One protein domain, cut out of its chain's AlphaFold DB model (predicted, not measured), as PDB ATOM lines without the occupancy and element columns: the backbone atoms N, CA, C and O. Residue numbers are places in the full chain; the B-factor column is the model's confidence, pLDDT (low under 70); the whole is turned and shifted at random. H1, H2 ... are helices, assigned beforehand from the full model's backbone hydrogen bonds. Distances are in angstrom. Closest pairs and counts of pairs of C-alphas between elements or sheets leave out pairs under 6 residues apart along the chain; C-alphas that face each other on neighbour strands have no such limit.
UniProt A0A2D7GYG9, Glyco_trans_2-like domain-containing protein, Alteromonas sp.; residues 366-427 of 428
ATOM      1  N   TYR A 366      21.166   6.045 -19.174       92.75
ATOM      2  CA  TYR A 366      21.830   6.192 -20.477       92.75
ATOM      3  C   TYR A 366      21.284   5.303 -21.593       92.75
ATOM      4  O   TYR A 366      21.600   5.525 -22.764       92.75
ATOM      5  N   HIS A 367      20.523   4.270 -21.244       92.00
ATOM      6  CA  HIS A 367      19.964   3.301 -22.188       92.00
ATOM      7  C   HIS A 367      18.446   3.196 -22.043       92.00
ATOM      8  O   HIS A 367      17.834   2.248 -22.523       92.00
ATOM      9  N   SER A 368      17.839   4.217 -21.436       90.62
ATOM     10  CA  SER A 368      16.401   4.315 -21.195       90.62
ATOM     11  C   SER A 368      15.636   5.104 -22.270       90.62
ATOM     12  O   SER A 368      14.528   5.577 -22.025       90.62
ATOM     13  N   GLY A 369      16.218   5.237 -23.468       92.00
ATOM     14  CA  GLY A 369      15.615   5.941 -24.609       92.00
ATOM     15  C   GLY A 369      15.931   7.439 -24.695       92.00
ATOM     16  O   GLY A 369      15.287   8.142 -25.464       92.00
ATOM     17  N   LEU A 370      16.905   7.926 -23.921       95.62
ATOM     18  CA  LEU A 370      17.367   9.317 -23.970       95.62
ATOM     19  C   LEU A 370      18.326   9.559 -25.147       95.62
ATOM     20  O   LEU A 370      19.151   8.699 -25.471       95.62
ATOM     21  N   GLU A 371      18.269  10.750 -25.743       97.19
ATOM     22  CA  GLU A 371      19.234  11.202 -26.747       97.19
ATOM     23  C   GLU A 371      20.576  11.512 -26.075       97.19
ATOM     24  O   GLU A 371      20.668  12.337 -25.167       97.19
ATOM     25  N   LYS A 372      21.644  10.838 -26.507       96.81
ATOM     26  CA  LYS A 372      22.986  11.025 -25.941       96.81
ATOM     27  C   LYS A 372      23.625  12.279 -26.521       96.81
ATOM     28  O   LYS A 372      23.827  12.356 -27.731       96.81
ATOM     29  N   VAL A 373      24.015  13.207 -25.654       96.75
ATOM     30  CA  VAL A 373      24.664  14.465 -26.046       96.75
ATOM     31  C   VAL A 373      26.090  14.560 -25.513       96.75
ATOM     32  O   VAL A 373      26.463  13.908 -24.540       96.75
ATOM     33  N   THR A 374      26.908  15.392 -26.155       95.94
ATOM     34  CA  THR A 374      28.295  15.666 -25.733       95.94
ATOM     35  C   THR A 374      28.403  16.834 -24.755       95.94
ATOM     36  O   THR A 374      29.437  16.987 -24.104       95.94
ATOM     37  N   MET A 375      27.344  17.643 -24.636       93.81
ATOM     38  CA  MET A 375      27.254  18.741 -23.679       93.81
ATOM     39  C   MET A 375      27.438  18.209 -22.258       93.81
ATOM     40  O   MET A 375      26.717  17.315 -21.825       93.81
ATOM     41  N   PHE A 376      28.394  18.780 -21.534       92.19
ATOM     42  CA  PHE A 376      28.687  18.441 -20.150       92.19
ATOM     43  C   PHE A 376      28.642  19.711 -19.309       92.19
ATOM     44  O   PHE A 376      29.249  20.715 -19.673       92.19
ATOM     45  N   GLU A 377      27.932  19.647 -18.190       94.25
ATOM     46  CA  GLU A 377      27.823  20.737 -17.229       94.25
ATOM     47  C   GLU A 377      28.445  20.254 -15.907       94.25
ATOM     48  O   GLU A 377      27.854  19.394 -15.250       94.25
ATOM     49  N   PRO A 378      29.667  20.698 -15.554       91.19
ATOM     50  CA  PRO A 378      30.291  20.327 -14.288       91.19
ATOM     51  C   PRO A 378      29.535  20.952 -13.115       91.19
ATOM     52  O   PRO A 378      28.986  22.044 -13.250       91.19
ATOM     53  N   ASP A 379      29.538  20.270 -11.967       95.56
ATOM     54  CA  ASP A 379      28.922  20.760 -10.725       95.56
ATOM     55  C   ASP A 379      27.422  21.091 -10.897       95.56
ATOM     56  O   ASP A 379      26.875  22.002 -10.272       95.56
ATOM     57  N   ILE A 380      26.752  20.339 -11.783       96.94
ATOM     58  CA  ILE A 380      25.337  20.501 -12.127       96.94
ATOM     59  C   ILE A 380      24.444  20.291 -10.900       96.94
ATOM     60  O   ILE A 380      24.690  19.416 -10.079       96.94
ATOM     61  N   LEU A 381      23.353  21.051 -10.788       98.00
ATOM     62  CA  LEU A 381      22.354  20.818  -9.741       98.00
ATOM     63  C   LEU A 381      21.525  19.548 -10.020       98.00
ATOM     64  O   LEU A 381      21.184  19.289 -11.179       98.00
ATOM     65  N   PRO A 382      21.129  18.783  -8.985       98.19
ATOM     66  CA  PRO A 382      20.382  17.536  -9.162       98.19
ATOM     67  C   PRO A 382      19.062  17.716  -9.927       98.19
ATOM     68  O   PRO A 382      18.770  16.930 -10.826       98.19
ATOM     69  N   GLU A 383      18.297  18.777  -9.659       98.50
ATOM     70  CA  GLU A 383      17.036  19.063 -10.361       98.50
ATOM     71  C   GLU A 383      17.282  19.393 -11.834       98.50
ATOM     72  O   GLU A 383      16.534  18.969 -12.712       98.50
ATOM     73  N   ARG A 384      18.375  20.102 -12.128       98.25
ATOM     74  CA  ARG A 384      18.755  20.455 -13.498       98.25
ATOM     75  C   ARG A 384      19.182  19.225 -14.296       98.25
ATOM     76  O   ARG A 384      18.814  19.107 -15.464       98.25
ATOM     77  N   LEU A 385      19.901  18.289 -13.672       98.12
ATOM     78  CA  LEU A 385      20.234  17.010 -14.298       98.12
ATOM     79  C   LEU A 385      18.971  16.173 -14.563       98.12
ATOM     80  O   LEU A 385      18.808  15.649 -15.664       98.12
ATOM     81  N   ALA A 386      18.057  16.085 -13.593       98.31
ATOM     82  CA  ALA A 386      16.776  15.396 -13.766       98.31
ATOM     83  C   ALA A 386      15.914  16.045 -14.865       98.31
ATOM     84  O   ALA A 386      15.357  15.333 -15.698       98.31
ATOM     85  N   TYR A 387      15.877  17.377 -14.949       98.38
ATOM     86  CA  TYR A 387      15.218  18.106 -16.033       98.38
ATOM     87  C   TYR A 387      15.800  17.747 -17.409       98.38
ATOM     88  O   TYR A 387      15.051  17.469 -18.348       98.38
ATOM     89  N   TYR A 388      17.129  17.682 -17.547       98.06
ATOM     90  CA  TYR A 388      17.733  17.231 -18.802       98.06
ATOM     91  C   TYR A 388      17.331  15.799 -19.156       98.06
ATOM     92  O   TYR A 388      16.899  15.556 -20.284       98.06
ATOM     93  N   HIS A 389      17.413  14.873 -18.198       97.69
ATOM     94  CA  HIS A 389      17.057  13.480 -18.443       97.69
ATOM     95  C   HIS A 389      15.576  13.315 -18.806       97.69
ATOM     96  O   HIS A 389      15.254  12.612 -19.762       97.69
ATOM     97  N   TRP A 390      14.660  13.952 -18.078       97.69
ATOM     98  CA  TRP A 390      13.245  13.575 -18.125       97.69
ATOM     99  C   TRP A 390      12.355  14.546 -18.888       97.69
ATOM    100  O   TRP A 390      11.443  14.071 -19.564       97.69
ATOM    101  N   GLU A 391      12.661  15.842 -18.896       97.62
ATOM    102  CA  GLU A 391      11.923  16.840 -19.685       97.62
ATOM    103  C   GLU A 391      12.555  17.043 -21.060       97.62
ATOM    104  O   GLU A 391      11.875  16.964 -22.083       97.62
ATOM    105  N   LYS A 392      13.877  17.253 -21.118       97.75
ATOM    106  CA  LYS A 392      14.585  17.421 -22.401       97.75
ATOM    107  C   LYS A 392      14.876  16.107 -23.117       97.75
ATOM    108  O   LYS A 392      15.227  16.142 -24.290       97.75
ATOM    109  N   LYS A 393      14.722  14.969 -22.434       97.56
ATOM    110  CA  LYS A 393      15.046  13.627 -22.945       97.56
ATOM    111  C   LYS A 393      16.510  13.478 -23.390       97.56
ATOM    112  O   LYS A 393      16.799  12.700 -24.295       97.56
ATOM    113  N   LEU A 394      17.435  14.185 -22.736       97.50
ATOM    114  CA  LEU A 394      18.866  14.182 -23.050       97.50
ATOM    115  C   LEU A 394      19.651  13.416 -21.987       97.50
ATOM    116  O   LEU A 394      19.554  13.738 -20.810       97.50
ATOM    117  N   ALA A 395      20.489  12.467 -22.400       96.38
ATOM    118  CA  ALA A 395      21.526  11.869 -21.566       96.38
ATOM    119  C   ALA A 395      22.836  12.649 -21.744       96.38
ATOM    120  O   ALA A 395      23.537  12.481 -22.748       96.38
ATOM    121  N   LEU A 396      23.164  13.493 -20.760       95.25
ATOM    122  CA  LEU A 396      24.490  14.115 -20.636       95.25
ATOM    123  C   LEU A 396      25.557  13.025 -20.433       95.25
ATOM    124  O   LEU A 396      25.188  11.923 -20.064       95.25
ATOM    125  N   PRO A 397      26.863  13.267 -20.647       93.25
ATOM    126  CA  PRO A 397      27.903  12.251 -20.464       93.25
ATOM    127  C   PRO A 397      27.971  11.653 -19.047       93.25
ATOM    128  O   PRO A 397      27.941  12.386 -18.057       93.25
ATOM    129  N   ARG A 398      28.193  10.329 -18.957       92.62
ATOM    130  CA  ARG A 398      28.343   9.572 -17.693       92.62
ATOM    131  C   ARG A 398      29.657   9.907 -17.000       92.62
ATOM    132  O   ARG A 398      30.642   9.188 -17.146       92.62
ATOM    133  N   LYS A 399      29.660  11.014 -16.265       93.19
ATOM    134  CA  LYS A 399      30.789  11.545 -15.493       93.19
ATOM    135  C   LYS A 399      30.332  11.933 -14.086       93.19
ATOM    136  O   LYS A 399      29.154  12.241 -13.929       93.19
ATOM    137  N   PRO A 400      31.225  11.945 -13.080       95.38
ATOM    138  CA  PRO A 400      30.897  12.461 -11.754       95.38
ATOM    139  C   PRO A 400      30.146  13.795 -11.820       95.38
ATOM    140  O   PRO A 400      30.468  14.648 -12.649       95.38
ATOM    141  N   VAL A 401      29.120  13.948 -10.977       94.12
ATOM    142  CA  VAL A 401      28.276  15.160 -10.964       94.12
ATOM    143  C   VAL A 401      29.024  16.392 -10.452       94.12
ATOM    144  O   VAL A 401      28.663  17.510 -10.806       94.12
ATOM    145  N   CYS A 402      30.098  16.178  -9.691       93.62
ATOM    146  CA  CYS A 402      31.024  17.209  -9.241       93.62
ATOM    147  C   CYS A 402      32.362  17.103  -9.977       93.62
ATOM    148  O   CYS A 402      32.804  16.009 -10.336       93.62
ATOM    149  N   SER A 403      33.013  18.246 -10.192       92.38
ATOM    150  CA  SER A 403      34.321  18.342 -10.852       92.38
ATOM    151  C   SER A 403      35.482  17.845  -9.982       92.38
ATOM    152  O   SER A 403      36.546  17.518 -10.507       92.38
ATOM    153  N   GLN A 404      35.269  17.776  -8.669       93.88
ATOM    154  CA  GLN A 404      36.188  17.248  -7.664       93.88
ATOM    155  C   GLN A 404      35.479  16.184  -6.823       93.88
ATOM    156  O   GLN A 404      34.250  16.065  -6.861       93.88
ATOM    157  N   ASP A 405      36.250  15.441  -6.031       95.06
ATOM    158  CA  ASP A 405      35.666  14.564  -5.023       95.06
ATOM    159  C   ASP A 405      34.796  15.367  -4.049       95.06
ATOM    160  O   ASP A 405      35.180  16.433  -3.558       95.06
ATOM    161  N   GLN A 406      33.620  14.827  -3.748       95.88
ATOM    162  CA  GLN A 406      32.637  15.431  -2.859       95.88
ATOM    163  C   GLN A 406      32.490  14.618  -1.579       95.88
ATOM    164  O   GLN A 406      32.760  13.411  -1.545       95.88
ATOM    165  N   LYS A 407      32.034  15.277  -0.512       97.31
ATOM    166  CA  LYS A 407      31.730  14.581   0.736       97.31
ATOM    167  C   LYS A 407      30.536  13.661   0.524       97.31
ATOM    168  O   LYS A 407      29.627  13.966  -0.248       97.31
ATOM    169  N   LEU A 408      30.496  12.569   1.281       97.38
ATOM    170  CA  LEU A 408      29.378  11.631   1.236       97.38
ATOM    171  C   LEU A 408      28.024  12.320   1.480       97.38
ATOM    172  O   LEU A 408      27.055  11.986   0.809       97.38
ATOM    173  N   ASP A 409      27.949  13.301   2.385       97.62
ATOM    174  CA  ASP A 409      26.687  14.010   2.651       97.62
ATOM    175  C   ASP A 409      26.194  14.822   1.449       97.62
ATOM    176  O   ASP A 409      24.995  14.846   1.172       97.62
ATOM    177  N   ASP A 410      27.115  15.441   0.707       97.75
ATOM    178  CA  ASP A 410      26.788  16.198  -0.502       97.75
ATOM    179  C   ASP A 410      26.271  15.244  -1.592       97.75
ATOM    180  O   ASP A 410      25.255  15.518  -2.235       97.75
ATOM    181  N   ALA A 411      26.889  14.064  -1.718       98.06
ATOM    182  CA  ALA A 411      26.435  13.017  -2.629       98.06
ATOM    183  C   ALA A 411      25.058  12.449  -2.247       98.06
ATOM    184  O   ALA A 411      24.226  12.234  -3.128       98.06
ATOM    185  N   VAL A 412      24.787  12.222  -0.954       98.19
ATOM    186  CA  VAL A 412      23.465  11.769  -0.485       98.19
ATOM    187  C   VAL A 412      22.409  12.850  -0.727       98.19
ATOM    188  O   VAL A 412      21.327  12.536  -1.217       98.19
ATOM    189  N   SER A 413      22.727  14.120  -0.462       98.19
ATOM    190  CA  SER A 413      21.845  15.257  -0.761       98.19
ATOM    191  C   SER A 413      21.518  15.345  -2.255       98.19
ATOM    192  O   SER A 413      20.349  15.476  -2.629       98.19
ATOM    193  N   PHE A 414      22.527  15.190  -3.122       98.56
ATOM    194  CA  PHE A 414      22.326  15.112  -4.567       98.56
ATOM    195  C   PHE A 414      21.412  13.942  -4.935       98.56
ATOM    196  O   PHE A 414      20.446  14.130  -5.670       98.56
ATOM    197  N   PHE A 415      21.713  12.741  -4.431       98.56
ATOM    198  CA  PHE A 415      20.953  11.519  -4.691       98.56
ATOM    199  C   PHE A 415      19.469  11.690  -4.351       98.56
ATOM    200  O   PHE A 415      18.624  11.425  -5.203       98.56
ATOM    201  N   VAL A 416      19.160  12.181  -3.149       98.44
ATOM    202  CA  VAL A 416      17.784  12.407  -2.680       98.44
ATOM    203  C   VAL A 416      17.048  13.374  -3.606       98.44
ATOM    204  O   VAL A 416      16.036  13.017  -4.201       98.44
ATOM    205  N   ARG A 417      17.612  14.570  -3.814       98.62
ATOM    206  CA  ARG A 417      16.987  15.617  -4.639       98.62
ATOM    207  C   ARG A 417      16.800  15.181  -6.090       98.62
ATOM    208  O   ARG A 417      15.771  15.465  -6.697       98.62
ATOM    209  N   TYR A 418      17.780  14.468  -6.644       98.62
ATOM    210  CA  TYR A 418      17.706  13.946  -8.003       98.62
ATOM    211  C   TYR A 418      16.592  12.904  -8.140       98.62
ATOM    212  O   TYR A 418      15.828  12.961  -9.105       98.62
ATOM    213  N   ILE A 419      16.486  11.956  -7.202       98.25
ATOM    214  CA  ILE A 419      15.458  10.910  -7.241       98.25
ATOM    215  C   ILE A 419      14.063  11.505  -7.054       98.25
ATOM    216  O   ILE A 419      13.188  11.195  -7.862       98.25
ATOM    217  N   ASP A 420      13.865  12.386  -6.070       98.19
ATOM    218  CA  ASP A 420      12.571  13.028  -5.812       98.19
ATOM    219  C   ASP A 420      12.079  13.804  -7.045       98.19
ATOM    220  O   ASP A 420      10.963  13.576  -7.519       98.19
ATOM    221  N   HIS A 421      12.936  14.634  -7.649       98.44
ATOM    222  CA  HIS A 421      12.558  15.379  -8.853       98.44
ATOM    223  C   HIS A 421      12.380  14.463 -10.075       98.44
ATOM    224  O   HIS A 421      11.520  14.696 -10.921       98.44
ATOM    225  N   SER A 422      13.148  13.373 -10.172       98.19
ATOM    226  CA  SER A 422      12.967  12.381 -11.239       98.19
ATOM    227  C   SER A 422      11.611  11.684 -11.163       98.19
ATOM    228  O   SER A 422      10.996  11.440 -12.196       98.19
ATOM    229  N   ILE A 423      11.147  11.350  -9.958       97.62
ATOM    230  CA  ILE A 423       9.834  10.734  -9.729       97.62
ATOM    231  C   ILE A 423       8.717  11.697 -10.144       97.62
ATOM    232  O   ILE A 423       7.796  11.277 -10.843       97.62
ATOM    233  N   GLU A 424       8.832  12.973  -9.772       97.94
ATOM    234  CA  GLU A 424       7.887  14.029 -10.151       97.94
ATOM    235  C   GLU A 424       7.787  14.177 -11.678       97.94
ATOM    236  O   GLU A 424       6.709  14.008 -12.244       97.94
ATOM    237  N   LEU A 425       8.916  14.393 -12.363       98.00
ATOM    238  CA  LEU A 425       8.954  14.578 -13.822       98.00
ATOM    239  C   LEU A 425       8.497  13.332 -14.603       98.00
ATOM    240  O   LEU A 425       8.009  13.429 -15.729       98.00
ATOM    241  N   LEU A 426       8.660  12.139 -14.027       96.69
ATOM    242  CA  LEU A 426       8.209  10.884 -14.630       96.69
ATOM    243  C   LEU A 426       6.763  10.508 -14.255       96.69
ATOM    244  O   LEU A 426       6.254   9.540 -14.819       96.69
ATOM    245  N   ASN A 427       6.101  11.268 -13.374       95.56
ATOM    246  CA  ASN A 427       4.763  10.990 -12.834       95.56
ATOM    247  C   ASN A 427       4.645   9.587 -12.186       95.56
ATOM    248  O   ASN A 427       3.768   8.802 -12.560       95.56
TER     249      ASN A 427
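Overview. This is residues 366 to 427 of the 428 residues of the protein "Glyco_trans_2-like domain-containing protein" of Alteromonas sp. (UniProt A0A2D7GYG9). A short helix, H1, packs side by side with a much longer one, H2, and two long loops, residues 366 to 381 and 391 to 407, lie largely on the side of H1 away from H2. A short parallel pairing of residues 371 to 372 with 394 to 395 ties the loops together. The printed part has 62 residues, 28 of them, under half, in two named helices, H1 then H2, with no named strand: all helix by class. It is compact, with a radius of gyration of the C-alphas of 11.5 A and spans of 31 by 27 by 16 A.

Arrangement. H1, residues 382 to 390, and H2, residues 408 to 426, touch; their closest C-alphas, those of Pro 382 and Tyr 418, are 4.6 A apart. They run the same way at a steep tilt of 36 degrees, only just steep. In both helices every O i to N i+4 pair is within hydrogen-bond range.

Along the chain. H1 begins at C-alpha 382 (20.382, 17.536, -9.162). H2 is 26.5 A long and ends at C-alpha 426 (8.209, 10.884, -14.630).

Size, cuts and confidence. The C-alphas farthest apart, those of Gln 404 and Asn 427, are 32.5 A apart. The link from H1 to H2 is long, 17 residues. The printed part has no cut, and no printed residue is under 70 in pLDDT.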